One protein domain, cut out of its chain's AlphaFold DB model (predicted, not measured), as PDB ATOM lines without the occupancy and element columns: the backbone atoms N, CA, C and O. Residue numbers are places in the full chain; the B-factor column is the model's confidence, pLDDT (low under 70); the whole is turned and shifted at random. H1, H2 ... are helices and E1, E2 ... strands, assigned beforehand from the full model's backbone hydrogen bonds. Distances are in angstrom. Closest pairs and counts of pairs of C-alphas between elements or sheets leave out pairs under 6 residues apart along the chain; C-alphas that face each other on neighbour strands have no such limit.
ATOM      1  N   VAL A  55       1.731  21.585-111.149       94.12
ATOM      2  CA  VAL A  55       0.589  21.779-110.239       94.12
ATOM      3  C   VAL A  55      -0.379  20.586-110.290       94.12
ATOM      4  O   VAL A  55      -0.588  20.002-111.356       94.12
ATOM      5  N   PRO A  56      -0.983  20.170-109.161       91.88
ATOM      6  CA  PRO A  56      -1.853  18.988-109.111       91.88
ATOM      7  C   PRO A  56      -3.307  19.255-109.542       91.88
ATOM      8  O   PRO A  56      -4.085  18.320-109.738       91.88
ATOM      9  N   GLU A  57      -3.695  20.523-109.648       93.75
ATOM     10  CA  GLU A  57      -5.002  20.993-110.105       93.75
ATOM     11  C   GLU A  57      -4.845  22.394-110.702       93.75
ATOM     12  O   GLU A  57      -3.985  23.151-110.257       93.75
ATOM     13  N   LEU A  58      -5.681  22.733-111.681       93.25
ATOM     14  CA  LEU A  58      -5.747  24.068-112.266       93.25
ATOM     15  C   LEU A  58      -6.973  24.793-111.707       93.25
ATOM     16  O   LEU A  58      -8.116  24.384-111.921       93.25
ATOM     17  N   LYS A  59      -6.742  25.887-110.985       90.19
ATOM     18  CA  LYS A  59      -7.765  26.697-110.311       90.19
ATOM     19  C   LYS A  59      -8.361  27.767-111.215       90.19
ATOM     20  O   LYS A  59      -9.445  28.266-110.921       90.19
ATOM     21  N   SER A  60      -7.661  28.146-112.284       93.25
ATOM     22  CA  SER A  60      -8.119  29.142-113.257       93.25
ATOM     23  C   SER A  60      -7.480  28.944-114.633       93.25
ATOM     24  O   SER A  60      -6.443  28.297-114.752       93.25
ATOM     25  N   VAL A  61      -8.083  29.536-115.669       91.69
ATOM     26  CA  VAL A  61      -7.496  29.600-117.022       91.69
ATOM     27  C   VAL A  61      -6.171  30.375-117.031       91.69
ATOM     28  O   VAL A  61      -5.258  30.019-117.765       91.69
ATOM     29  N   GLU A  62      -6.032  31.385-116.170       92.06
ATOM     30  CA  GLU A  62      -4.790  32.158-116.030       92.06
ATOM     31  C   GLU A  62      -3.626  31.287-115.532       92.06
ATOM     32  O   GLU A  62      -2.511  31.400-116.026       92.06
ATOM     33  N   GLU A  63      -3.885  30.378-114.588       93.12
ATOM     34  CA  GLU A  63      -2.875  29.438-114.081       93.12
ATOM     35  C   GLU A  63      -2.439  28.441-115.162       93.12
ATOM     36  O   GLU A  63      -1.261  28.112-115.251       93.12
ATOM     37  N   PHE A  64      -3.356  28.021-116.043       93.50
ATOM     38  CA  PHE A  64      -2.976  27.256-117.233       93.50
ATOM     39  C   PHE A  64      -2.054  28.074-118.142       93.50
ATOM     40  O   PHE A  64      -1.025  27.565-118.569       93.50
ATOM     41  N   GLY A  65      -2.379  29.347-118.392       91.00
ATOM     42  CA  GLY A  65      -1.553  30.242-119.207       91.00
ATOM     43  C   GLY A  65      -0.156  30.520-118.640       91.00
ATOM     44  O   GLY A  65       0.732  30.871-119.403       91.00
ATOM     45  N   GLN A  66       0.054  30.346-117.330       92.62
ATOM     46  CA  GLN A  66       1.370  30.473-116.681       92.62
ATOM     47  C   GLN A  66       2.249  29.227-116.829       92.62
ATOM     48  O   GLN A  66       3.458  29.324-116.658       92.62
ATOM     49  N   LEU A  67       1.640  28.067-117.089       92.19
ATOM     50  CA  LEU A  67       2.330  26.784-117.258       92.19
ATOM     51  C   LEU A  67       2.448  26.381-118.726       92.19
ATOM     52  O   LEU A  67       3.291  25.565-119.078       92.19
ATOM     53  N   ALA A  68       1.553  26.882-119.572       90.94
ATOM     54  CA  ALA A  68       1.495  26.560-120.982       90.94
ATOM     55  C   ALA A  68       2.429  27.459-121.795       90.94
ATOM     56  O   ALA A  68       2.506  28.665-121.574       90.94
ATOM     57  N   GLU A  69       3.057  26.885-122.813       83.81
ATOM     58  CA  GLU A  69       3.772  27.675-123.811       83.81
ATOM     59  C   GLU A  69       2.793  28.190-124.865       83.81
ATOM     60  O   GLU A  69       1.899  27.462-125.309       83.81
ATOM     61  N   GLU A  70       2.959  29.452-125.260       79.81
ATOM     62  CA  GLU A  70       2.218  30.053-126.361       79.81
ATOM     63  C   GLU A  70       3.023  29.935-127.655       79.81
ATOM     64  O   GLU A  70       4.139  30.440-127.761       79.81
ATOM     65  N   GLU A  71       2.436  29.300-128.663       60.31
ATOM     66  CA  GLU A  71       3.041  29.164-129.983       60.31
ATOM     67  C   GLU A  71       1.955  29.353-131.042       60.31
ATOM     68  O   GLU A  71       0.917  28.706-130.981       60.31
ATOM     69  N   PHE A  72       2.148  30.253-132.011       60.91
ATOM     70  CA  PHE A  72       1.176  30.509-133.090       60.91
ATOM     71  C   PHE A  72      -0.257  30.826-132.603       60.91
ATOM     72  O   PHE A  72      -1.245  30.392-133.195       60.91
ATOM     73  N   GLY A  73      -0.387  31.570-131.498       66.44
ATOM     74  CA  GLY A  73      -1.685  31.996-130.957       66.44
ATOM     75  C   GLY A  73      -2.518  30.872-130.328       66.44
ATOM     76  O   GLY A  73      -3.735  31.013-130.183       66.44
ATOM     77  N   ARG A  74      -1.882  29.752-129.967       79.75
ATOM     78  CA  ARG A  74      -2.439  28.660-129.156       79.75
ATOM     79  C   ARG A  74      -1.533  28.423-127.954       79.75
ATOM     80  O   ARG A  74      -0.318  28.545-128.058       79.75
ATOM     81  N   GLN A  75      -2.132  28.066-126.828       87.81
ATOM     82  CA  GLN A  75      -1.413  27.687-125.616       87.81
ATOM     83  C   GLN A  75      -1.446  26.168-125.459       87.81
ATOM     84  O   GLN A  75      -2.510  25.552-125.577       87.81
ATOM     85  N   ILE A  76      -0.291  25.565-125.188       89.31
ATOM     86  CA  ILE A  76      -0.147  24.118-125.014       89.31
ATOM     87  C   ILE A  76       0.422  23.845-123.625       89.31
ATOM     88  O   ILE A  76       1.519  24.296-123.312       89.31
ATOM     89  N   GLY A  77      -0.293  23.063-122.813       92.19
ATOM     90  CA  GLY A  77       0.138  22.631-121.477       92.19
ATOM     91  C   GLY A  77       0.145  21.108-121.367       92.19
ATOM     92  O   GLY A  77      -0.791  20.457-121.828       92.19
ATOM     93  N   LYS A  78       1.188  20.502-120.793       95.25
ATOM     94  CA  LYS A  78       1.280  19.035-120.675       95.25
ATOM     95  C   LYS A  78       0.712  18.546-119.352       95.25
ATOM     96  O   LYS A  78       0.778  19.238-118.340       95.25
ATOM     97  N   PHE A  79       0.173  17.330-119.345       96.75
ATOM     98  CA  PHE A  79      -0.265  16.689-118.111       96.75
ATOM     99  C   PHE A  79       0.108  15.207-118.041       96.75
ATOM    100  O   PHE A  79       0.225  14.516-119.058       96.75
ATOM    101  N   ILE A  80       0.246  14.714-116.809       96.94
ATOM    102  CA  ILE A  80       0.490  13.307-116.482       96.94
ATOM    103  C   ILE A  80      -0.480  12.877-115.381       96.94
ATOM    104  O   ILE A  80      -0.451  13.389-114.267       96.94
ATOM    105  N   ILE A  81      -1.332  11.895-115.661       95.50
ATOM    106  CA  ILE A  81      -2.126  11.186-114.655       95.50
ATOM    107  C   ILE A  81      -1.206  10.149-114.007       95.50
ATOM    108  O   ILE A  81      -0.923   9.112-114.602       95.50
ATOM    109  N   THR A  82      -0.730  10.428-112.793       89.19
ATOM    110  CA  THR A  82       0.307   9.647-112.089       89.19
ATOM    111  C   THR A  82      -0.214   8.360-111.441       89.19
ATOM    112  O   THR A  82       0.539   7.528-110.942       89.19
ATOM    113  N   SER A  83      -1.531   8.171-111.440       84.56
ATOM    114  CA  SER A  83      -2.192   6.912-111.101       84.56
ATOM    115  C   SER A  83      -3.321   6.709-112.092       84.56
ATOM    116  O   SER A  83      -4.391   7.286-111.906       84.56
ATOM    117  N   PHE A  84      -3.074   5.960-113.168       93.25
ATOM    118  CA  PHE A  84      -4.003   5.860-114.298       93.25
ATOM    119  C   PHE A  84      -5.267   5.036-113.987       93.25
ATOM    120  O   PHE A  84      -5.469   3.914-114.448       93.25
ATOM    121  N   VAL A  85      -6.132   5.625-113.169       92.00
ATOM    122  CA  VAL A  85      -7.437   5.135-112.728       92.00
ATOM    123  C   VAL A  85      -8.414   6.312-112.653       92.00
ATOM    124  O   VAL A  85      -8.010   7.478-112.641       92.00
ATOM    125  N   SER A  86      -9.716   6.026-112.585       87.12
ATOM    126  CA  SER A  86     -10.712   7.054-112.258       87.12
ATOM    127  C   SER A  86     -10.398   7.667-110.888       87.12
ATOM    128  O   SER A  86     -10.077   6.933-109.952       87.12
ATOM    129  N   GLN A  87     -10.483   8.996-110.772       86.69
ATOM    130  CA  GLN A  87     -10.069   9.756-109.578       86.69
ATOM    131  C   GLN A  87      -8.578   9.604-109.214       86.69
ATOM    132  O   GLN A  87      -8.194   9.757-108.055       86.69
ATOM    133  N   GLY A  88      -7.733   9.325-110.205       87.12
ATOM    134  CA  GLY A  88      -6.281   9.342-110.080       87.12
ATOM    135  C   GLY A  88      -5.716  10.744-109.840       87.12
ATOM    136  O   GLY A  88      -6.384  11.756-110.057       87.12
ATOM    137  N   ARG A  89      -4.461  10.817-109.390       89.94
ATOM    138  CA  ARG A  89      -3.719  12.083-109.271       89.94
ATOM    139  C   ARG A  89      -3.260  12.551-110.656       89.94
ATOM    140  O   ARG A  89      -2.951  11.719-111.505       89.94
ATOM    141  N   ILE A  90      -3.211  13.864-110.864       93.00
ATOM    142  CA  ILE A  90      -2.714  14.494-112.093       93.00
ATOM    143  C   ILE A  90      -1.586  15.466-111.746       93.00
ATOM    144  O   ILE A  90      -1.549  15.996-110.637       93.00
ATOM    145  N   ALA A  91      -0.676  15.666-112.685       94.88
ATOM    146  CA  ALA A  91       0.360  16.679-112.662       94.88
ATOM    147  C   ALA A  91       0.257  17.489-113.955       94.88
ATOM    148  O   ALA A  91       0.441  16.922-115.030       94.88
ATOM    149  N   TYR A  92      -0.067  18.776-113.855       96.31
ATOM    150  CA  TYR A  92       0.016  19.740-114.951       96.31
ATOM    151  C   TYR A  92       1.411  20.348-114.935       96.31
ATOM    152  O   TYR A  92       1.773  21.011-113.964       96.31
ATOM    153  N   LEU A  93       2.204  20.044-115.955       96.25
ATOM    154  CA  LEU A  93       3.619  20.390-116.008       96.25
ATOM    155  C   LEU A  93       3.798  21.874-116.340       96.25
ATOM    156  O   LEU A  93       3.022  22.426-117.117       96.25
ATOM    157  N   ASP A  94       4.830  22.490-115.772       96.00
ATOM    158  CA  ASP A  94       5.358  23.765-116.253       96.00
ATOM    159  C   ASP A  94       6.120  23.512-117.560       96.00
ATOM    160  O   ASP A  94       7.225  22.962-117.546       96.00
ATOM    161  N   ASN A  95       5.524  23.868-118.698       92.56
ATOM    162  CA  ASN A  95       6.131  23.634-120.004       92.56
ATOM    163  C   ASN A  95       7.321  24.562-120.282       92.56
ATOM    164  O   ASN A  95       8.114  24.244-121.159       92.56
ATOM    165  N   HIS A  96       7.498  25.651-119.522       90.69
ATOM    166  CA  HIS A  96       8.725  26.450-119.594       90.69
ATOM    167  C   HIS A  96       9.920  25.727-118.958       90.69
ATOM    168  O   HIS A  96      11.071  26.101-119.193       90.69
ATOM    169  N   PHE A  97       9.649  24.706-118.139       93.62
ATOM    170  CA  PHE A  97      10.656  23.845-117.531       93.62
ATOM    171  C   PHE A  97      10.776  22.492-118.246       93.62
ATOM    172  O   PHE A  97      11.891  22.044-118.508       93.62
ATOM    173  N   TYR A  98       9.645  21.849-118.564       92.50
ATOM    174  CA  TYR A  98       9.579  20.557-119.250       92.50
ATOM    175  C   TYR A  98       9.060  20.706-120.685       92.50
ATOM    176  O   TYR A  98       7.861  20.871-120.923       92.50
ATOM    177  N   ALA A  99       9.942  20.520-121.661       87.12
ATOM    178  CA  ALA A  99       9.581  20.437-123.068       87.12
ATOM    179  C   ALA A  99       8.835  19.132-123.405       87.12
ATOM    180  O   ALA A  99       8.027  19.098-124.338       87.12
ATOM    181  N   LEU A 100       9.083  18.039-122.672       89.12
ATOM    182  CA  LEU A 100       8.542  16.700-122.952       89.12
ATOM    183  C   LEU A 100       8.093  15.972-121.673       89.12
ATOM    184  O   LEU A 100       8.601  16.213-120.583       89.12
ATOM    185  N   HIS A 101       7.133  15.042-121.786       92.81
ATOM    186  CA  HIS A 101       6.582  14.339-120.614       92.81
ATOM    187  C   HIS A 101       7.597  13.452-119.888       92.81
ATOM    188  O   HIS A 101       7.503  13.303-118.671       92.81
ATOM    189  N   ASP A 102       8.537  12.838-120.613       94.00
ATOM    190  CA  ASP A 102       9.542  11.967-120.002       94.00
ATOM    191  C   ASP A 102      10.568  12.752-119.177       94.00
ATOM    192  O   ASP A 102      11.121  12.195-118.229       94.00
ATOM    193  N   GLU A 103      10.738  14.049-119.445       96.44
ATOM    194  CA  GLU A 103      11.616  14.938-118.678       96.44
ATOM    195  C   GLU A 103      11.188  15.065-117.226       96.44
ATOM    196  O   GLU A 103      12.025  14.950-116.337       96.44
ATOM    197  N   TRP A 104       9.885  15.170-116.962       95.62
ATOM    198  CA  TRP A 104       9.353  15.111-115.601       95.62
ATOM    199  C   TRP A 104       9.770  13.821-114.886       95.62
ATOM    200  O   TRP A 104      10.209  13.836-113.734       95.62
ATOM    201  N   TYR A 105       9.676  12.688-115.580       95.56
ATOM    202  CA  TYR A 105       9.955  11.382-114.999       95.56
ATOM    203  C   TYR A 105      11.429  11.218-114.631       95.56
ATOM    204  O   TYR A 105      11.750  10.833-113.501       95.56
ATOM    205  N   TRP A 106      12.336  11.520-115.563       95.56
ATOM    206  CA  TRP A 106      13.756  11.372-115.287       95.56
ATOM    207  C   TRP A 106      14.323  12.526-114.458       95.56
ATOM    208  O   TRP A 106      15.252  12.279-113.698       95.56
ATOM    209  N   PHE A 107      13.748  13.734-114.479       96.31
ATOM    210  CA  PHE A 107      14.166  14.827-113.590       96.31
ATOM    211  C   PHE A 107      13.987  14.444-112.119       96.31
ATOM    212  O   PHE A 107      14.904  14.624-111.317       96.31
ATOM    213  N   TYR A 108      12.852  13.825-111.778       94.56
ATOM    214  CA  TYR A 108      12.615  13.239-110.459       94.56
ATOM    215  C   TYR A 108      13.682  12.203-110.098       94.56
ATOM    216  O   TYR A 108      14.362  12.335-109.078       94.56
ATOM    217  N   LEU A 109      13.855  11.189-110.954       95.50
ATOM    218  CA  LEU A 109      14.762  10.075-110.679       95.50
ATOM    219  C   LEU A 109      16.218  10.529-110.562       95.50
ATOM    220  O   LEU A 109      16.933  10.047-109.686       95.50
ATOM    221  N   MET A 110      16.651  11.464-111.406       95.75
ATOM    222  CA  MET A 110      18.008  12.011-111.410       95.75
ATOM    223  C   MET A 110      18.279  12.922-110.208       95.75
ATOM    224  O   MET A 110      19.425  13.027-109.784       95.75
ATOM    225  N   ASN A 111      17.245  13.520-109.611       94.38
ATOM    226  CA  ASN A 111      17.346  14.288-108.366       94.38
ATOM    227  C   ASN A 111      17.154  13.439-107.097       94.38
ATOM    228  O   ASN A 111      17.063  13.973-105.991       94.38
ATOM    229  N   GLY A 112      17.088  12.112-107.233       92.81
ATOM    230  CA  GLY A 112      16.947  11.195-106.104       92.81
ATOM    231  C   GLY A 112      15.520  11.036-105.578       92.81
ATOM    232  O   GLY A 112      15.335  10.430-104.521       92.81
ATOM    233  N   TYR A 113      14.515  11.518-106.312       91.75
ATOM    234  CA  TYR A 113      13.102  11.397-105.960       91.75
ATOM    235  C   TYR A 113      12.406  10.342-106.818       91.75
ATOM    236  O   TYR A 113      12.673  10.185-108.006       91.75
ATOM    237  N   GLN A 114      11.491   9.591-106.211       90.75
ATOM    238  CA  GLN A 114      10.711   8.583-106.922       90.75
ATOM    239  C   GLN A 114       9.425   9.224-107.467       90.75
ATOM    240  O   GLN A 114       8.622   9.703-106.663       90.75
ATOM    241  N   PRO A 115       9.194   9.227-108.796       90.12
ATOM    242  CA  PRO A 115       7.937   9.701-109.361       90.12
ATOM    243  C   PRO A 115       6.752   8.906-108.786       90.12
ATOM    244  O   PRO A 115       6.849   7.674-108.680       90.12
ATOM    245  N   PRO A 116       5.623   9.549-108.430       84.75
ATOM    246  CA  PRO A 116       4.450   8.845-107.918       84.75
ATOM    247  C   PRO A 116       3.988   7.759-108.893       84.75
ATOM    248  O   PRO A 116       3.819   8.034-110.070       84.75
ATOM    249  N   GLY A 117       3.783   6.528-108.414       80.81
ATOM    250  CA  GLY A 117       3.384   5.386-109.250       80.81
ATOM    251  C   GLY A 117       4.549   4.603-109.875       80.81
ATOM    252  O   GLY A 117       4.378   3.417-110.173       80.81
ATOM    253  N   SER A 118       5.745   5.195-109.987       87.12
ATOM    254  CA  SER A 118       6.942   4.493-110.465       87.12
ATOM    255  C   SER A 118       7.445   3.474-109.444       87.12
ATOM    256  O   SER A 118       7.317   3.665-108.235       87.12
ATOM    257  N   ARG A 119       8.078   2.395-109.917       88.25
ATOM    258  CA  ARG A 119       8.890   1.477-109.091       88.25
ATOM    259  C   ARG A 119      10.389   1.607-109.360       88.25
ATOM    260  O   ARG A 119      11.172   0.868-108.763       88.25
ATOM    261  N   THR A 120      10.771   2.509-110.257       91.06
ATOM    262  CA  THR A 120      12.158   2.729-110.653       91.06
ATOM    263  C   THR A 120      12.910   3.402-109.515       91.06
ATOM    264  O   THR A 120      12.409   4.320-108.866       91.06
ATOM    265  N   ILE A 121      14.101   2.878-109.229       93.50
ATOM    266  CA  ILE A 121      14.931   3.322-108.110       93.50
ATOM    267  C   ILE A 121      15.638   4.623-108.526       93.50
ATOM    268  O   ILE A 121      16.361   4.594-109.523       93.50
ATOM    269  N   PRO A 122      15.470   5.738-107.787       94.44
ATOM    270  CA  PRO A 122      16.128   7.004-108.109       94.44
ATOM    271  C   PRO A 122      17.656   6.938-108.000       94.44
ATOM    272  O   PRO A 122      18.214   6.155-107.223       94.44
ATOM    273  N   VAL A 123      18.339   7.813-108.737       93.31
ATOM    274  CA  VAL A 123      19.789   8.001-108.650       93.31
ATOM    275  C   VAL A 123      20.117   8.788-107.382       93.31
ATOM    276  O   VAL A 123      19.621   9.886-107.159       93.31
ATOM    277  N   VAL A 124      20.961   8.223-106.517       89.88
ATOM    278  CA  VAL A 124      21.304   8.833-105.224       89.88
ATOM    279  C   VAL A 124      22.532   9.734-105.358       89.88
ATOM    280  O   VAL A 124      23.547   9.323-105.914       89.88
ATOM    281  N   GLY A 125      22.474  10.921-104.749       85.19
ATOM    282  CA  GLY A 125      23.628  11.815-104.597       85.19
ATOM    283  C   GLY A 125      23.831  12.817-105.733       85.19
ATOM    284  O   GLY A 125      24.856  13.490-105.751       85.19
ATOM    285  N   MET A 126      22.865  12.927-106.646       87.31
ATOM    286  CA  MET A 126      22.828  13.946-107.693       87.31
ATOM    287  C   MET A 126      21.716  14.960-107.412       87.31
ATOM    288  O   MET A 126      20.690  14.609-106.828       87.31
ATOM    289  N   GLN A 127      21.954  16.216-107.788       88.81
ATOM    290  CA  GLN A 127      20.989  17.312-107.719       88.81
ATOM    291  C   GLN A 127      21.215  18.228-108.923       88.81
ATOM    292  O   GLN A 127      22.344  18.658-109.150       88.81
ATOM    293  N   PHE A 128      20.150  18.510-109.662       93.25
ATOM    294  CA  PHE A 128      20.145  19.327-110.868       93.25
ATOM    295  C   PHE A 128      19.026  20.360-110.771       93.25
ATOM    296  O   PHE A 128      17.918  20.040-110.338       93.25
ATOM    297  N   ALA A 129      19.316  21.589-111.185       90.44
ATOM    298  CA  ALA A 129      18.371  22.698-111.150       90.44
ATOM    299  C   ALA A 129      17.549  22.832-112.442       90.44
ATOM    300  O   ALA A 129      16.560  23.558-112.444       90.44
ATOM    301  N   SER A 130      17.937  22.162-113.535       93.12
ATOM    302  CA  SER A 130      17.217  22.217-114.814       93.12
ATOM    303  C   SER A 130      17.350  20.938-115.650       93.12
ATOM    304  O   SER A 130      18.244  20.118-115.430       93.12
ATOM    305  N   ILE A 131      16.471  20.799-116.647       93.62
ATOM    306  CA  ILE A 131      16.540  19.767-117.694       93.62
ATOM    307  C   ILE A 131      17.856  19.854-118.467       93.62
ATOM    308  O   ILE A 131      18.523  18.834-118.651       93.62
ATOM    309  N   GLN A 132      18.272  21.066-118.845       89.88
ATOM    310  CA  GLN A 132      19.507  21.279-119.597       89.88
ATOM    311  C   GLN A 132      20.741  20.795-118.826       89.88
ATOM    312  O   GLN A 132      21.595  20.143-119.413       89.88
ATOM    313  N   GLU A 133      20.809  21.008-117.508       94.69
ATOM    314  CA  GLU A 133      21.930  20.506-116.697       94.69
ATOM    315  C   GLU A 133      22.027  18.973-116.700       94.69
ATOM    316  O   GLU A 133      23.131  18.425-116.708       94.69
ATOM    317  N   ILE A 134      20.892  18.265-116.714       94.12
ATOM    318  CA  ILE A 134      20.880  16.799-116.817       94.12
ATOM    319  C   ILE A 134      21.310  16.358-118.215       94.12
ATOM    320  O   ILE A 134      22.062  15.393-118.326       94.12
ATOM    321  N   VAL A 135      20.871  17.050-119.269       88.88
ATOM    322  CA  VAL A 135      21.283  16.759-120.652       88.88
ATOM    323  C   VAL A 135      22.785  16.993-120.828       88.88
ATOM    324  O   VAL A 135      23.488  16.105-121.312       88.88
ATOM    325  N   ASP A 136      23.309  18.126-120.363       87.19
ATOM    326  CA  ASP A 136      24.738  18.446-120.401       87.19
ATOM    327  C   ASP A 136      25.547  17.399-119.630       87.19
ATOM    328  O   ASP A 136      26.530  16.853-120.138       87.19
ATOM    329  N   TRP A 137      25.089  17.042-118.427       93.69
ATOM    330  CA  TRP A 137      25.697  15.985-117.627       93.69
ATOM    331  C   TRP A 137      25.680  14.634-118.348       93.69
ATOM    332  O   TRP A 137      26.713  13.961-118.395       93.69
ATOM    333  N   ALA A 138      24.537  14.246-118.920       89.56
ATOM    334  CA  ALA A 138      24.331  12.984-119.623       89.56
ATOM    335  C   ALA A 138      25.240  12.870-120.852       89.56
ATOM    336  O   ALA A 138      25.800  11.804-121.105       89.56
ATOM    337  N   THR A 139      25.447  13.969-121.579       85.19
ATOM    338  CA  THR A 139      26.258  13.967-122.805       85.19
ATOM    339  C   THR A 139      27.749  13.739-122.522       85.19
ATOM    340  O   THR A 139      28.484  13.284-123.393       85.19
ATOM    341  N   LEU A 140      28.195  13.976-121.285       87.25
ATOM    342  CA  LEU A 140      29.558  13.686-120.832       87.25
ATOM    343  C   LEU A 140      29.735  12.253-120.293       87.25
ATOM    344  O   LEU A 140      30.851  11.867-119.937       87.25
ATOM    345  N   GLN A 141      28.666  11.455-120.189       84.38
ATOM    346  CA  GLN A 141      28.746  10.105-119.629       84.38
ATOM    347  C   GLN A 141      28.998   9.046-120.705       84.38
ATOM    348  O   GLN A 141      28.290   8.957-121.703       84.38
ATOM    349  N   ALA A 142      29.942   8.139-120.441       80.44
ATOM    350  CA  ALA A 142      30.164   6.963-121.289       80.44
ATOM    351  C   ALA A 142      29.017   5.931-121.204       80.44
ATOM    352  O   ALA A 142      28.830   5.127-122.116       80.44
ATOM    353  N   GLN A 143      28.279   5.919-120.088       85.94
ATOM    354  CA  GLN A 143      27.090   5.097-119.858       85.94
ATOM    355  C   GLN A 143      26.079   5.893-119.037       85.94
ATOM    356  O   GLN A 143      26.440   6.487-118.022       85.94
ATOM    357  N   LEU A 144      24.820   5.867-119.462       91.12
ATOM    358  CA  LEU A 144      23.737   6.575-118.790       91.12
ATOM    359  C   LEU A 144      23.097   5.701-117.696       91.12
ATOM    360  O   LEU A 144      23.001   4.482-117.865       91.12
ATOM    361  N   PRO A 145      22.681   6.293-116.562       90.88
ATOM    362  CA  PRO A 145      21.918   5.598-115.533       90.88
ATOM    363  C   PRO A 145      20.460   5.401-115.974       90.88
ATOM    364  O   PRO A 145      20.014   5.971-116.969       90.88
ATOM    365  N   LEU A 146      19.701   4.643-115.174       92.62
ATOM    366  CA  LEU A 146      18.296   4.312-115.453       92.62
ATOM    367  C   LEU A 146      18.175   3.577-116.803       92.62
ATOM    368  O   LEU A 146      18.995   2.711-117.111       92.62
ATOM    369  N   ASP A 147      17.147   3.888-117.582       93.12
ATOM    370  CA  ASP A 147      16.918   3.416-118.946       93.12
ATOM    371  C   ASP A 147      17.248   4.485-120.005       93.12
ATOM    372  O   ASP A 147      16.902   4.324-121.177       93.12
ATOM    373  N   LEU A 148      17.900   5.576-119.593       93.62
ATOM    374  CA  LEU A 148      18.126   6.738-120.440       93.62
ATOM    375  C   LEU A 148      19.016   6.397-121.636       93.62
ATOM    376  O   LEU A 148      20.051   5.739-121.519       93.62
ATOM    377  N   THR A 149      18.621   6.887-122.804       89.31
ATOM    378  CA  THR A 149      19.377   6.729-124.044       89.31
ATOM    379  C   THR A 149      19.275   7.981-124.901       89.31
ATOM    380  O   THR A 149      18.292   8.715-124.815       89.31
ATOM    381  N   PHE A 150      20.287   8.226-125.730       86.00
ATOM    382  CA  PHE A 150      20.213   9.254-126.759       86.00
ATOM    383  C   PHE A 150      19.572   8.672-128.018       86.00
ATOM    384  O   PHE A 150      20.020   7.646-128.537       86.00
ATOM    385  N   VAL A 151      18.526   9.330-128.508       72.62
ATOM    386  CA  VAL A 151      17.888   9.017-129.795       72.62
ATOM    387  C   VAL A 151      18.358  10.001-130.876       72.62
ATOM    388  O   VAL A 151      19.271  10.795-130.638       72.62
ATOM    389  N   GLN A 152      17.793   9.920-132.089       48.31
ATOM    390  CA  GLN A 152      18.097  10.875-133.165       48.31
ATOM    391  C   GLN A 152      17.951  12.323-132.661       48.31
ATOM    392  O   GLN A 152      17.113  12.599-131.804       48.31
ATOM    393  N   ASP A 153      18.820  13.209-133.154       52.78
ATOM    394  CA  ASP A 153      18.933  14.619-132.745       52.78
ATOM    395  C   ASP A 153      19.432  14.858-131.304       52.78
ATOM    396  O   ASP A 153      19.200  15.917-130.729       52.78
ATOM    397  N   HIS A 154      20.152  13.894-130.713       67.50
ATOM    398  CA  HIS A 154      20.782  14.011-129.383       67.50
ATOM    399  C   HIS A 154      19.804  14.275-128.223       67.50
ATOM    400  O   HIS A 154      20.201  14.731-127.152       67.50
ATOM    401  N   ARG A 155      18.527  13.915-128.389       82.75
ATOM    402  CA  ARG A 155      17.529  13.968-127.316       82.75
ATOM    403  C   ARG A 155      17.756  12.842-126.304       82.75
ATOM    404  O   ARG A 155      17.822  11.670-126.685       82.75
ATOM    405  N   LEU A 156      17.790  13.191-125.019       86.00
ATOM    406  CA  LEU A 156      17.753  12.235-123.911       86.00
ATOM    407  C   LEU A 156      16.328  11.672-123.758       86.00
ATOM    408  O   LEU A 156      15.361  12.429-123.697       86.00
ATOM    409  N   TYR A 157      16.194  10.348-123.739       88.81
ATOM    410  CA  TYR A 157      14.910   9.652-123.855       88.81
ATOM    411  C   TYR A 157      14.798   8.490-122.858       88.81
ATOM    412  O   TYR A 157      15.762   7.740-122.690       88.81
ATOM    413  N   SER A 158      13.619   8.309-122.246       93.19
ATOM    414  CA  SER A 158      13.287   7.165-121.367       93.19
ATOM    415  C   SER A 158      12.269   6.212-122.026       93.19
ATOM    416  O   SER A 158      11.059   6.470-122.002       93.19
ATOM    417  N   PRO A 159      12.711   5.080-122.614       87.88
ATOM    418  CA  PRO A 159      11.810   4.048-123.136       87.88
ATOM    419  C   PRO A 159      10.823   3.473-122.099       87.88
ATOM    420  O   PRO A 159       9.688   3.120-122.437       87.88
ATOM    421  N   GLU A 160      11.241   3.344-120.841       90.12
ATOM    422  CA  GLU A 160      10.461   2.799-119.727       90.12
ATOM    423  C   GLU A 160       9.274   3.707-119.396       90.12
ATOM    424  O   GLU A 160       8.157   3.206-119.232       90.12
ATOM    425  N   PHE A 161       9.467   5.032-119.382       94.31
ATOM    426  CA  PHE A 161       8.385   5.990-119.153       94.31
ATOM    427  C   PHE A 161       7.239   5.819-120.159       94.31
ATOM    428  O   PHE A 161       6.072   5.678-119.775       94.31
ATOM    429  N   TYR A 162       7.561   5.773-121.453       90.00
ATOM    430  CA  TYR A 162       6.553   5.600-122.498       90.00
ATOM    431  C   TYR A 162       5.944   4.197-122.485       90.00
ATOM    432  O   TYR A 162       4.744   4.050-122.716       90.00
ATOM    433  N   THR A 163       6.714   3.170-122.117       90.06
ATOM    434  CA  THR A 163       6.173   1.821-121.899       90.06
ATOM    435  C   THR A 163       5.098   1.837-120.809       90.06
ATOM    436  O   THR A 163       4.000   1.331-121.028       90.06
ATOM    437  N   MET A 164       5.362   2.485-119.671       92.38
ATOM    438  CA  MET A 164       4.407   2.619-118.561       92.38
ATOM    439  C   MET A 164       3.192   3.503-118.877       92.38
ATOM    440  O   MET A 164       2.156   3.372-118.217       92.38
ATOM    441  N   SER A 165       3.319   4.399-119.856       92.75
ATOM    442  CA  SER A 165       2.277   5.361-120.241       92.75
ATOM    443  C   SER A 165       1.376   4.860-121.374       92.75
ATOM    444  O   SER A 165       0.202   5.221-121.447       92.75
ATOM    445  N   LEU A 166       1.911   4.017-122.262       89.31
ATOM    446  CA  LEU A 166       1.250   3.618-123.509       89.31
ATOM    447  C   LEU A 166       0.930   2.118-123.576       89.31
ATOM    448  O   LEU A 166       0.070   1.718-124.360       89.31
ATOM    449  N   THR A 167       1.572   1.285-122.747       87.69
ATOM    450  CA  THR A 167       1.375  -0.176-122.733       87.69
ATOM    451  C   THR A 167       0.606  -0.629-121.497       87.69
ATOM    452  O   THR A 167       0.780  -0.102-120.402       87.69
ATOM    453  N   ASP A 168      -0.250  -1.638-121.658       83.81
ATOM    454  CA  ASP A 168      -1.050  -2.173-120.560       83.81
ATOM    455  C   ASP A 168      -0.324  -3.226-119.704       83.81
ATOM    456  O   ASP A 168       0.360  -4.096-120.252       83.81
ATOM    457  N   PRO A 169      -0.564  -3.244-118.374       86.38
ATOM    458  CA  PRO A 169      -1.360  -2.274-117.612       86.38
ATOM    459  C   PRO A 169      -0.623  -0.934-117.448       86.38
ATOM    460  O   PRO A 169       0.535  -0.917-117.037       86.38
ATOM    461  N   ARG A 170      -1.313   0.181-117.721       89.31
ATOM    462  CA  ARG A 170      -0.727   1.525-117.617       89.31
ATOM    463  C   ARG A 170      -0.541   1.954-116.169       89.31
ATOM    464  O   ARG A 170      -1.433   1.779-115.338       89.31
ATOM    465  N   VAL A 171       0.601   2.574-115.901       91.25
ATOM    466  CA  VAL A 171       0.858   3.316-114.658       91.25
ATOM    467  C   VAL A 171       0.437   4.772-114.843       91.25
ATOM    468  O   VAL A 171      -0.209   5.343-113.962       91.25
ATOM    469  N   TYR A 172       0.744   5.328-116.019       95.38
ATOM    470  CA  TYR A 172       0.524   6.728-116.356       95.38
ATOM    471  C   TYR A 172      -0.483   6.913-117.488       95.38
ATOM    472  O   TYR A 172      -0.625   6.061-118.362       95.38
ATOM    473  N   GLY A 173      -1.166   8.056-117.474       94.88
ATOM    474  CA  GLY A 173      -1.869   8.590-118.639       94.88
ATOM    475  C   GLY A 173      -1.260   9.926-119.018       94.88
ATOM    476  O   GLY A 173      -1.258  10.834-118.196       94.88
ATOM    477  N   VAL A 174      -0.749  10.054-120.236       95.50
ATOM    478  CA  VAL A 174      -0.056  11.264-120.696       95.50
ATOM    479  C   VAL A 174      -0.847  11.944-121.805       95.50
ATOM    480  O   VAL A 174      -1.500  11.277-122.607       95.50
ATOM    481  N   GLY A 175      -0.801  13.270-121.834       94.44
ATOM    482  CA  GLY A 175      -1.431  14.057-122.884       94.44
ATOM    483  C   GLY A 175      -1.067  15.533-122.801       94.44
ATOM    484  O   GLY A 175      -0.346  15.967-121.900       94.44
ATOM    485  N   SER A 176      -1.560  16.306-123.761       94.38
ATOM    486  CA  SER A 176      -1.408  17.763-123.789       94.38
ATOM    487  C   SER A 176      -2.776  18.419-123.877       94.38
ATOM    488  O   SER A 176      -3.640  17.927-124.590       94.38
ATOM    489  N   ILE A 177      -2.987  19.514-123.160       94.31
ATOM    490  CA  ILE A 177      -4.142  20.393-123.310       94.31
ATOM    491  C   ILE A 177      -3.770  21.494-124.290       94.31
ATOM    492  O   ILE A 177      -2.712  22.108-124.175       94.31
ATOM    493  N   LEU A 178      -4.671  21.736-125.227       89.06
ATOM    494  CA  LEU A 178      -4.611  22.775-126.230       89.06
ATOM    495  C   LEU A 178      -5.713  23.798-125.938       89.06
ATOM    496  O   LEU A 178      -6.899  23.455-125.909       89.06
ATOM    497  N   HIS A 179      -5.313  25.049-125.745       90.44
ATOM    498  CA  HIS A 179      -6.210  26.189-125.639       90.44
ATOM    499  C   HIS A 179      -6.032  27.086-126.860       90.44
ATOM    500  O   HIS A 179      -4.954  27.622-127.119       90.44
ATOM    501  N   LEU A 180      -7.114  27.248-127.611       84.62
ATOM    502  CA  LEU A 180      -7.204  28.180-128.717       84.62
ATOM    503  C   LEU A 180      -8.140  29.325-128.304       84.62
ATOM    504  O   LEU A 180      -9.353  29.106-128.215       84.62
ATOM    505  N   PRO A 181      -7.617  30.546-128.089       81.94
ATOM    506  CA  PRO A 181      -8.432  31.704-127.744       81.94
ATOM    507  C   PRO A 181      -9.487  32.002-128.814       81.94
ATOM    508  O   PRO A 181      -9.326  31.656-129.990       81.94
ATOM    509  N   ALA A 182     -10.561  32.694-128.434       81.38
ATOM    510  CA  ALA A 182     -11.531  33.170-129.412       81.38
ATOM    511  C   ALA A 182     -10.887  34.196-130.363       81.38
ATOM    512  O   ALA A 182     -10.263  35.159-129.917       81.38
ATOM    513  N   ILE A 183     -11.088  34.032-131.671       72.44
ATOM    514  CA  ILE A 183     -10.696  35.025-132.678       72.44
ATOM    515  C   ILE A 183     -11.948  35.816-133.046       72.44
ATOM    516  O   ILE A 183     -12.959  35.234-133.433       72.44
ATOM    517  N   THR A 184     -11.907  37.142-132.902       67.19
ATOM    518  CA  THR A 184     -13.081  38.002-133.135       67.19
ATOM    519  C   THR A 184     -13.079  38.708-134.491       67.19
ATOM    520  O   THR A 184     -14.138  39.147-134.931       67.19
ATOM    521  N   THR A 185     -11.927  38.818-135.164       58.66
ATOM    522  CA  THR A 185     -11.751  39.433-136.498       58.66
ATOM    523  C   THR A 185     -10.376  39.068-137.081       58.66
ATOM    524  O   THR A 185      -9.429  39.034-136.299       58.66
ATOM    525  N   PRO A 186     -10.205  38.912-138.413       54.59
ATOM    526  CA  PRO A 186     -11.222  38.953-139.469       54.59
ATOM    527  C   PRO A 186     -11.961  37.619-139.669       54.59
ATOM    528  O   PRO A 186     -13.016  37.618-140.300       54.59
ATOM    529  N   ILE A 187     -11.459  36.516-139.101       63.53
ATOM    530  CA  ILE A 187     -12.119  35.208-139.134       63.53
ATOM    531  C   ILE A 187     -12.551  34.832-137.717       63.53
ATOM    532  O   ILE A 187     -11.755  34.916-136.789       63.53
ATOM    533  N   VAL A 188     -13.827  34.490-137.533       67.69
ATOM    534  CA  VAL A 188     -14.391  34.236-136.200       67.69
ATOM    535  C   VAL A 188     -14.191  32.772-135.814       67.69
ATOM    536  O   VAL A 188     -14.711  31.891-136.496       67.69
ATOM    537  N   ARG A 189     -13.496  32.525-134.700       73.31
ATOM    538  CA  ARG A 189     -13.370  31.209-134.050       73.31
ATOM    539  C   ARG A 189     -13.816  31.343-132.597       73.31
ATOM    540  O   ARG A 189     -13.337  32.238-131.904       73.31
ATOM    541  N   GLU A 190     -14.722  30.483-132.134       80.75
ATOM    542  CA  GLU A 190     -15.045  30.400-130.702       80.75
ATOM    543  C   GLU A 190     -13.841  29.869-129.910       80.75
ATOM    544  O   GLU A 190     -12.993  29.160-130.448       80.75
ATOM    545  N   GLU A 191     -13.752  30.220-128.631       87.25
ATOM    546  CA  GLU A 191     -12.725  29.666-127.747       87.25
ATOM    547  C   GLU A 191     -12.849  28.138-127.697       87.25
ATOM    548  O   GLU A 191     -13.938  27.595-127.489       87.25
ATOM    549  N   LEU A 192     -11.729  27.446-127.885       88.31
ATOM    550  CA  LEU A 192     -11.689  25.995-127.943       88.31
ATOM    551  C   LEU A 192     -10.661  25.452-126.956       88.31
ATOM    552  O   LEU A 192      -9.490  25.821-126.972       88.31
ATOM    553  N   TRP A 193     -11.126  24.516-126.137       93.06
ATOM    554  CA  TRP A 193     -10.309  23.723-125.235       93.06
ATOM    555  C   TRP A 193     -10.362  22.268-125.678       93.06
ATOM    556  O   TRP A 193     -11.441  21.668-125.729       93.06
ATOM    557  N   ALA A 194      -9.204  21.694-125.970       93.50
ATOM    558  CA  ALA A 194      -9.069  20.291-126.321       93.50
ATOM    559  C   ALA A 194      -7.908  19.645-125.563       93.50
ATOM    560  O   ALA A 194      -7.044  20.335-125.039       93.50
ATOM    561  N   PHE A 195      -7.880  18.320-125.497       95.25
ATOM    562  CA  PHE A 195      -6.689  17.571-125.139       95.25
ATOM    563  C   PHE A 195      -6.348  16.551-126.217       95.25
ATOM    564  O   PHE A 195      -7.214  15.998-126.897       95.25
ATOM    565  N   GLU A 196      -5.060  16.295-126.323       92.69
ATOM    566  CA  GLU A 196      -4.417  15.413-127.270       92.69
ATOM    567  C   GLU A 196      -3.719  14.282-126.515       92.69
ATOM    568  O   GLU A 196      -3.124  14.500-125.456       92.69
ATOM    569  N   LEU A 197      -3.768  13.076-127.079       93.19
ATOM    570  CA  LEU A 197      -2.965  11.942-126.625       93.19
ATOM    571  C   LEU A 197      -1.723  11.791-127.512       93.19
ATOM    572  O   LEU A 197      -1.624  12.398-128.583       93.19
ATOM    573  N   GLU A 198      -0.779  10.952-127.094       82.81
ATOM    574  CA  GLU A 198       0.346  10.578-127.955       82.81
ATOM    575  C   GLU A 198      -0.160   9.936-129.255       82.81
ATOM    576  O   GLU A 198      -1.121   9.165-129.244       82.81
ATOM    577  N   TYR A 199       0.482  10.231-130.391       74.38
ATOM    578  CA  TYR A 199       0.042   9.732-131.706       74.38
ATOM    579  C   TYR A 199      -0.054   8.196-131.734       74.38
ATOM    580  O   TYR A 199      -1.002   7.612-132.262       74.38
ATOM    581  N   VAL A 200       0.921   7.538-131.104       77.00
ATOM    582  CA  VAL A 200       1.022   6.076-130.993       77.00
ATOM    583  C   VAL A 200       0.111   5.474-129.914       77.00
ATOM    584  O   VAL A 200       0.082   4.252-129.762       77.00
ATOM    585  N   ASP A 201      -0.626   6.292-129.154       84.88
ATOM    586  CA  ASP A 201      -1.518   5.806-128.105       84.88
ATOM    587  C   ASP A 201      -2.715   5.049-128.709       84.88
ATOM    588  O   ASP A 201      -3.609   5.632-129.331       84.88
ATOM    589  N   ASN A 202      -2.735   3.731-128.493       87.75
ATOM    590  CA  ASN A 202      -3.837   2.844-128.848       87.75
ATOM    591  C   ASN A 202      -4.854   2.750-127.696       87.75
ATOM    592  O   ASN A 202      -4.975   1.722-127.020       87.75
ATOM    593  N   VAL A 203      -5.537   3.861-127.431       92.44
ATOM    594  CA  VAL A 203      -6.526   3.988-126.355       92.44
ATOM    595  C   VAL A 203      -7.841   3.279-126.718       92.44
ATOM    596  O   VAL A 203      -8.223   3.213-127.884       92.44
ATOM    597  N   ASP A 204      -8.565   2.759-125.722       94.50
ATOM    598  CA  ASP A 204      -9.949   2.292-125.878       94.50
ATOM    599  C   ASP A 204     -10.933   3.176-125.096       94.50
ATOM    600  O   ASP A 204     -10.542   4.059-124.332       94.50
ATOM    601  N   HIS A 205     -12.237   2.936-125.261       96.25
ATOM    602  CA  HIS A 205     -13.279   3.762-124.636       96.25
ATOM    603  C   HIS A 205     -13.161   3.851-123.104       96.25
ATOM    604  O   HIS A 205     -13.374   4.920-122.522       96.25
ATOM    605  N   ALA A 206     -12.802   2.746-122.445       94.69
ATOM    606  CA  ALA A 206     -12.663   2.699-120.994       94.69
ATOM    607  C   ALA A 206     -11.495   3.574-120.516       94.69
ATOM    608  O   ALA A 206     -11.656   4.345-119.570       94.69
ATOM    609  N   ARG A 207     -10.345   3.503-121.194       94.94
ATOM    610  CA  ARG A 207      -9.164   4.315-120.864       94.94
ATOM    611  C   ARG A 207      -9.361   5.783-121.220       94.94
ATOM    612  O   ARG A 207      -9.032   6.641-120.409       94.94
ATOM    613  N   LEU A 208      -9.968   6.087-122.365       96.75
ATOM    614  CA  LEU A 208     -10.298   7.466-122.730       96.75
ATOM    615  C   LEU A 208     -11.237   8.108-121.696       96.75
ATOM    616  O   LEU A 208     -11.069   9.270-121.333       96.75
ATOM    617  N   SER A 209     -12.177   7.330-121.149       97.00
ATOM    618  CA  SER A 209     -13.053   7.802-120.072       97.00
ATOM    619  C   SER A 209     -12.276   8.195-118.807       97.00
ATOM    620  O   SER A 209     -12.657   9.165-118.157       97.00
ATOM    621  N   ILE A 210     -11.171   7.510-118.483       96.75
ATOM    622  CA  ILE A 210     -10.303   7.858-117.343       96.75
ATOM    623  C   ILE A 210      -9.661   9.238-117.543       96.75
ATOM    624  O   ILE A 210      -9.581  10.010-116.586       96.75
ATOM    625  N   PHE A 211      -9.237   9.575-118.766       97.44
ATOM    626  CA  PHE A 211      -8.697  10.904-119.070       97.44
ATOM    627  C   PHE A 211      -9.735  11.999-118.824       97.44
ATOM    628  O   PHE A 211      -9.493  12.896-118.019       97.44
ATOM    629  N   PHE A 212     -10.919  11.883-119.436       97.44
ATOM    630  CA  PHE A 212     -12.000  12.853-119.243       97.44
ATOM    631  C   PHE A 212     -12.392  13.015-117.771       97.44
ATOM    632  O   PHE A 212     -12.563  14.136-117.305       97.44
ATOM    633  N   GLU A 213     -12.520  11.918-117.021       96.31
ATOM    634  CA  GLU A 213     -12.916  11.960-115.608       96.31
ATOM    635  C   GLU A 213     -11.900  12.691-114.724       96.31
ATOM    636  O   GLU A 213     -12.290  13.433-113.821       96.31
ATOM    637  N   ASN A 214     -10.603  12.498-114.972       96.44
ATOM    638  CA  ASN A 214      -9.560  13.186-114.215       96.44
ATOM    639  C   ASN A 214      -9.425  14.655-114.627       96.44
ATOM    640  O   ASN A 214      -9.301  15.511-113.749       96.44
ATOM    641  N   LEU A 215      -9.516  14.954-115.925       96.50
ATOM    642  CA  LEU A 215      -9.480  16.322-116.445       96.50
ATOM    643  C   LEU A 215     -10.686  17.133-115.958       96.50
ATOM    644  O   LEU A 215     -10.508  18.178-115.344       96.50
ATOM    645  N   ASP A 216     -11.913  16.627-116.103       94.88
ATOM    646  CA  ASP A 216     -13.119  17.329-115.637       94.88
ATOM    647  C   ASP A 216     -13.077  17.619-114.126       94.88
ATOM    648  O   ASP A 216     -13.629  18.619-113.668       94.88
ATOM    649  N   ARG A 217     -12.413  16.770-113.333       94.75
ATOM    650  CA  ARG A 217     -12.279  16.959-111.883       94.75
ATOM    651  C   ARG A 217     -11.259  18.035-111.499       94.75
ATOM    652  O   ARG A 217     -11.388  18.607-110.422       94.75
ATOM    653  N   THR A 218     -10.224  18.236-112.309       95.44
ATOM    654  CA  THR A 218      -9.027  19.009-111.928       95.44
ATOM    655  C   THR A 218      -8.803  20.257-112.772       95.44
ATOM    656  O   THR A 218      -7.905  21.032-112.456       95.44
ATOM    657  N   LEU A 219      -9.608  20.452-113.819       96.06
ATOM    658  CA  LEU A 219      -9.644  21.673-114.611       96.06
ATOM    659  C   LEU A 219     -10.564  22.737-113.993       96.06
ATOM    660  O   LEU A 219     -11.522  22.391-113.292       96.06
ATOM    661  N   PRO A 220     -10.339  24.026-114.315       93.88
ATOM    662  CA  PRO A 220     -11.173  25.118-113.837       93.88
ATOM    663  C   PRO A 220     -12.636  24.962-114.288       93.88
ATOM    664  O   PRO A 220     -12.883  24.412-115.368       93.88
ATOM    665  N   PRO A 221     -13.626  25.476-113.532       90.69
ATOM    666  CA  PRO A 221     -15.050  25.379-113.881       90.69
ATOM    667  C   PRO A 221     -15.417  25.924-115.272       90.69
ATOM    668  O   PRO A 221     -16.428  25.526-115.850       90.69
ATOM    669  N   GLU A 222     -14.622  26.846-115.811       90.00
ATOM    670  CA  GLU A 222     -14.784  27.423-117.143       90.00
ATOM    671  C   GLU A 222     -14.566  26.387-118.258       90.00
ATOM    672  O   GLU A 222     -15.277  26.435-119.271       90.00
ATOM    673  N   VAL A 223     -13.643  25.443-118.036       92.81
ATOM    674  CA  VAL A 223     -13.165  24.427-118.993       92.81
ATOM    675  C   VAL A 223     -13.720  23.033-118.677       92.81
ATOM    676  O   VAL A 223     -14.013  22.246-119.585       92.81
ATOM    677  N   SER A 224     -13.892  22.725-117.390       91.69
ATOM    678  CA  SER A 224     -14.428  21.458-116.892       91.69
ATOM    679  C   SER A 224     -15.775  21.130-117.547       91.69
ATOM    680  O   SER A 224     -16.666  21.973-117.666       91.69
ATOM    681  N   GLY A 225     -15.915  19.896-118.036       90.44
ATOM    682  CA  GLY A 225     -17.103  19.440-118.755       90.44
ATOM    683  C   GLY A 225     -17.192  19.895-120.216       90.44
ATOM    684  O   GLY A 225     -18.073  19.414-120.929       90.44
ATOM    685  N   LYS A 226     -16.296  20.777-120.683       89.94
ATOM    686  CA  LYS A 226     -16.284  21.311-122.057       89.94
ATOM    687  C   LYS A 226     -15.067  20.899-122.879       89.94
ATOM    688  O   LYS A 226     -15.162  20.919-124.102       89.94
ATOM    689  N   ILE A 227     -13.953  20.517-122.240       94.50
ATOM    690  CA  ILE A 227     -12.733  20.118-122.960       94.50
ATOM    691  C   ILE A 227     -13.021  18.958-123.923       94.50
ATOM    692  O   ILE A 227     -13.675  17.989-123.537       94.50
ATOM    693  N   LYS A 228     -12.587  19.058-125.177       95.94
ATOM    694  CA  LYS A 228     -12.780  18.015-126.196       95.94
ATOM    695  C   LYS A 228     -11.550  17.118-126.312       95.94
ATOM    696  O   LYS A 228     -10.461  17.523-125.942       95.94
ATOM    697  N   TRP A 229     -11.708  15.911-126.828       96.19
ATOM    698  CA  TRP A 229     -10.595  15.074-127.259       96.19
ATOM    699  C   TRP A 229     -10.333  15.320-128.744       96.19
ATOM    700  O   TRP A 229     -11.235  15.125-129.560       96.19
ATOM    701  N   LEU A 230      -9.119  15.764-129.067       90.75
ATOM    702  CA  LEU A 230      -8.661  15.991-130.432       90.75
ATOM    703  C   LEU A 230      -7.957  14.732-130.951       90.75
ATOM    704  O   LEU A 230      -6.943  14.294-130.402       90.75
ATOM    705  N   VAL A 231      -8.541  14.130-131.984       85.62
ATOM    706  CA  VAL A 231      -8.119  12.850-132.561       85.62
ATOM    707  C   VAL A 231      -6.867  13.044-133.412       85.62
ATOM    708  O   VAL A 231      -6.840  13.925-134.267       85.62
ATOM    709  N   ARG A 232      -5.828  12.219-133.198       74.94
ATOM    710  CA  ARG A 232      -4.519  12.427-133.848       74.94
ATOM    711  C   ARG A 232      -4.016  11.295-134.731       74.94
ATOM    712  O   ARG A 232      -3.060  11.520-135.463       74.94
ATOM    713  N   SER A 233      -4.578  10.090-134.641       71.50
ATOM    714  CA  SER A 233      -4.054   8.925-135.367       71.50
ATOM    715  C   SER A 233      -5.146   7.977-135.874       71.50
ATOM    716  O   SER A 233      -6.232   7.937-135.292       71.50
ATOM    717  N   PRO A 234      -4.866   7.129-136.886       71.88
ATOM    718  CA  PRO A 234      -5.869   6.225-137.465       71.88
ATOM    719  C   PRO A 234      -6.532   5.268-136.456       71.88
ATOM    720  O   PRO A 234      -7.717   4.934-136.563       71.88
ATOM    721  N   ASN A 235      -5.784   4.824-135.438       75.38
ATOM    722  CA  ASN A 235      -6.335   3.987-134.365       75.38
ATOM    723  C   ASN A 235      -7.333   4.775-133.503       75.38
ATOM    724  O   ASN A 235      -8.396   4.263-133.146       75.38
ATOM    725  N   GLN A 236      -7.008   6.035-133.207       87.75
ATOM    726  CA  GLN A 236      -7.872   6.943-132.459       87.75
ATOM    727  C   GLN A 236      -9.114   7.329-133.272       87.75
ATOM    728  O   GLN A 236     -10.211   7.296-132.723       87.75
ATOM    729  N   GLU A 237      -8.978   7.585-134.575       84.12
ATOM    730  CA  GLU A 237     -10.100   7.826-135.499       84.12
ATOM    731  C   GLU A 237     -11.072   6.644-135.521       84.12
ATOM    732  O   GLU A 237     -12.290   6.816-135.462       84.12
ATOM    733  N   THR A 238     -10.542   5.418-135.525       86.56
ATOM    734  CA  THR A 238     -11.363   4.201-135.466       86.56
ATOM    735  C   THR A 238     -12.183   4.140-134.172       86.56
ATOM    736  O   THR A 238     -13.376   3.814-134.202       86.56
ATOM    737  N   LEU A 239     -11.576   4.477-133.027       92.75
ATOM    738  CA  LEU A 239     -12.293   4.574-131.754       92.75
ATOM    739  C   LEU A 239     -13.325   5.708-131.780       92.75
ATOM    740  O   LEU A 239     -14.469   5.488-131.383       92.75
ATOM    741  N   ALA A 240     -12.939   6.891-132.252       91.06
ATOM    742  CA  ALA A 240     -13.786   8.073-132.332       91.06
ATOM    743  C   ALA A 240     -15.050   7.806-133.157       91.06
ATOM    744  O   ALA A 240     -16.167   7.975-132.661       91.06
ATOM    745  N   ALA A 241     -14.890   7.263-134.367       89.00
ATOM    746  CA  ALA A 241     -15.996   6.867-135.230       89.00
ATOM    747  C   ALA A 241     -16.923   5.849-134.543       89.00
ATOM    748  O   ALA A 241     -18.149   5.967-134.615       89.00
ATOM    749  N   SER A 242     -16.356   4.874-133.823       93.19
ATOM    750  CA  SER A 242     -17.129   3.898-133.047       93.19
ATOM    751  C   SER A 242     -17.905   4.546-131.894       93.19
ATOM    752  O   SER A 242     -19.082   4.236-131.691       93.19
ATOM    753  N   MET A 243     -17.288   5.468-131.152       97.31
ATOM    754  CA  MET A 243     -17.935   6.195-130.059       97.31
ATOM    755  C   MET A 243     -19.093   7.059-130.555       97.31
ATOM    756  O   MET A 243     -20.166   7.012-129.954       97.31
ATOM    757  N   ILE A 244     -18.901   7.783-131.662       93.62
ATOM    758  CA  ILE A 244     -19.927   8.619-132.301       93.62
ATOM    759  C   ILE A 244     -21.085   7.751-132.799       93.62
ATOM    760  O   ILE A 244     -22.241   8.007-132.458       93.62
ATOM    761  N   ALA A 245     -20.790   6.686-133.549       94.50
ATOM    762  CA  ALA A 245     -21.812   5.808-134.118       94.50
ATOM    763  C   ALA A 245     -22.665   5.107-133.048       94.50
ATOM    764  O   ALA A 245     -23.865   4.916-133.241       94.50
ATOM    765  N   ASN A 246     -22.057   4.731-131.918       95.69
ATOM    766  CA  ASN A 246     -22.726   4.013-130.831       95.69
ATOM    767  C   ASN A 246     -23.167   4.920-129.670       95.69
ATOM    768  O   ASN A 246     -23.683   4.408-128.676       95.69
ATOM    769  N   GLN A 247     -22.963   6.239-129.773       95.12
ATOM    770  CA  GLN A 247     -23.256   7.227-128.725       95.12
ATOM    771  C   GLN A 247     -22.680   6.840-127.348       95.12
ATOM    772  O   GLN A 247     -23.354   6.923-126.318       95.12
ATOM    773  N   LEU A 248     -21.430   6.368-127.327       96.44
ATOM    774  CA  LEU A 248     -20.740   5.984-126.089       96.44
ATOM    775  C   LEU A 248     -20.446   7.217-125.218       96.44
ATOM    776  O   LEU A 248     -20.430   8.341-125.702       96.44
ATOM    777  N   LYS A 249     -20.187   7.031-123.916       96.12
ATOM    778  CA  LYS A 249     -19.853   8.143-122.998       96.12
ATOM    779  C   LYS A 249     -18.752   9.035-123.605       96.12
ATOM    780  O   LYS A 249     -17.729   8.488-124.007       96.12
ATOM    781  N   TYR A 250     -18.968  10.356-123.625       97.12
ATOM    782  CA  TYR A 250     -18.104  11.392-124.225       97.12
ATOM    783  C   TYR A 250     -18.106  11.503-125.765       97.12
ATOM    784  O   TYR A 250     -17.292  12.245-126.307       97.12
ATOM    785  N   TYR A 251     -19.014  10.829-126.486       95.25
ATOM    786  CA  TYR A 251     -19.096  10.925-127.957       95.25
ATOM    787  C   TYR A 251     -19.304  12.353-128.496       95.25
ATOM    788  O   TYR A 251     -18.934  12.642-129.627       95.25
ATOM    789  N   ASP A 252     -19.910  13.234-127.701       93.75
ATOM    790  CA  ASP A 252     -20.210  14.634-128.012       93.75
ATOM    791  C   ASP A 252     -19.028  15.587-127.755       93.75
ATOM    792  O   ASP A 252     -19.114  16.782-128.038       93.75
ATOM    793  N   ARG A 253     -17.917  15.061-127.228       94.88
ATOM    794  CA  ARG A 253     -16.687  15.799-126.904       94.88
ATOM    795  C   ARG A 253     -15.494  15.296-127.719       94.88
ATOM    796  O   ARG A 253     -14.372  15.329-127.232       94.88
ATOM    797  N   ILE A 254     -15.739  14.824-128.938       93.94
ATOM    798  CA  ILE A 254     -14.722  14.385-129.902       93.94
ATOM    799  C   ILE A 254     -14.573  15.461-130.981       93.94
ATOM    800  O   ILE A 254     -15.563  16.104-131.332       93.94
ATOM    801  N   MET A 255     -13.350  15.673-131.462       87.75
ATOM    802  CA  MET A 255     -13.023  16.628-132.516       87.75
ATOM    803  C   MET A 255     -11.914  16.090-133.423       87.75
ATOM    804  O   MET A 255     -10.947  15.508-132.929       87.75
ATOM    805  N   ASP A 256     -12.024  16.350-134.724       77.50
ATOM    806  CA  ASP A 256     -10.979  16.064-135.714       77.50
ATOM    807  C   ASP A 256     -10.114  17.306-136.011       77.50
ATOM    808  O   ASP A 256     -10.585  18.442-135.937       77.50
ATOM    809  N   TYR A 257      -8.852  17.118-136.424       68.25
ATOM    810  CA  TYR A 257      -7.960  18.234-136.796       68.25
ATOM    811  C   TYR A 257      -8.501  19.109-137.930       68.25
ATOM    812  O   TYR A 257      -8.213  20.302-137.974       68.25
ATOM    813  N   SER A 258      -9.309  18.554-138.837       64.31
ATOM    814  CA  SER A 258      -9.963  19.339-139.890       64.31
ATOM    815  C   SER A 258     -10.920  20.393-139.341       64.31
ATOM    816  O   SER A 258     -11.160  21.396-140.004       64.31
TER     817      SER A 258
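AT A GLANCE: This is residues 55 to 258 of the 955 residues of an uncharacterized protein of Deltaproteobacteria bacterium CG2_30_63_29 (UniProt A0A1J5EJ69). A strongly twisted sheet of seven strands makes one lobe, with H1 and H5 on one face, H2 on the opposite face, and H6 packed on E6 and E7 at one end. H2 leads into a second lobe, made with H3 and the long stretches 111 to 130 and 140 to 158, which hold no named element; H4 leads back to the sheet. The printed part has 204 residues, with six named helices and seven named strands in the order H1 E1 E2 E3 H2 H3 H4 E4 E5 H5 E6 H6 E7; under half, 96, are in these elements, and the class is mixed, helices and strands. The sheet is branched, with parallel and antiparallel pairs; the whole is compact, with a radius of gyration of the C-alphas of 17.9 A and spans of 52 by 38 by 32 A.

HOW THE PARTS SIT: E2, residues 74 to 81, has E1, residues 69 to 71, and E3, residues 90 to 93, on one side and E4, residues 173 to 180, on the other side. The hairpins E1 and E2, E2 and E3 form a meander, each strand the antiparallel neighbour of the one before; N 71 and O 74, 2.9 A, and N 80 and O 91, 2.8 A, are within hydrogen-bond range. E4 is antiparallel to E2, with N 81 and O 173 at 2.7 A, and forms a hairpin with E5, residues 192 to 196, with N 178 and O 194 at 2.8 A. E6, residues 228 to 231, is parallel to E5, with N 195 and O 228 at 2.7 A, and E7, residues 254 to 256, is parallel to E6, with N 231 and O 255 at 2.9 A. H5, residues 205 to 218, and H6, residues 234 to 246, make strand-helix-strand units, a helix between two parallel neighbour strands: E5, H5, E6 and E6, H6, E7, both with right-handed crossovers. H1, residues 61 to 67, is on the same face as H5; its closest C-alpha to E2 is Leu 67, 6.3 A from that of Gly 77. H2, residues 101 to 110, is on the opposite face. H3, residues 131 to 139, is not on the sheet but touches H2, the closest C-alphas being those of Phe 107 and Ile 131, 6.8 A. H4, residues 159 to 166, only grazes the sheet, with residues 162 to 166. Every O i to N i+4 pair is within hydrogen-bond range in H1, H3, H4, H5 and H6, and 5 of 6 in H2.

IN THESE COORDINATES: H1 begins at C-alpha 61 (-7.496, 29.600, -117.022). From first to last C-alpha, E2 and E4 each measure 22.7 A, H5 20.3 A and H6 18.2 A. E7 ends at C-alpha 256 (-10.979, 16.064, -135.714).

THE WHOLE: The C-alphas farthest apart, of Gly 125 and Pro 186, are 56.3 A apart. The printed part has no cut; the links H2 to H3, H3 to H4 and E4 to E5 are long. Its mean pLDDT is 88.7, with residues 71 to 73, 152 to 154, 184 to 188 and 257 to 258 under 70.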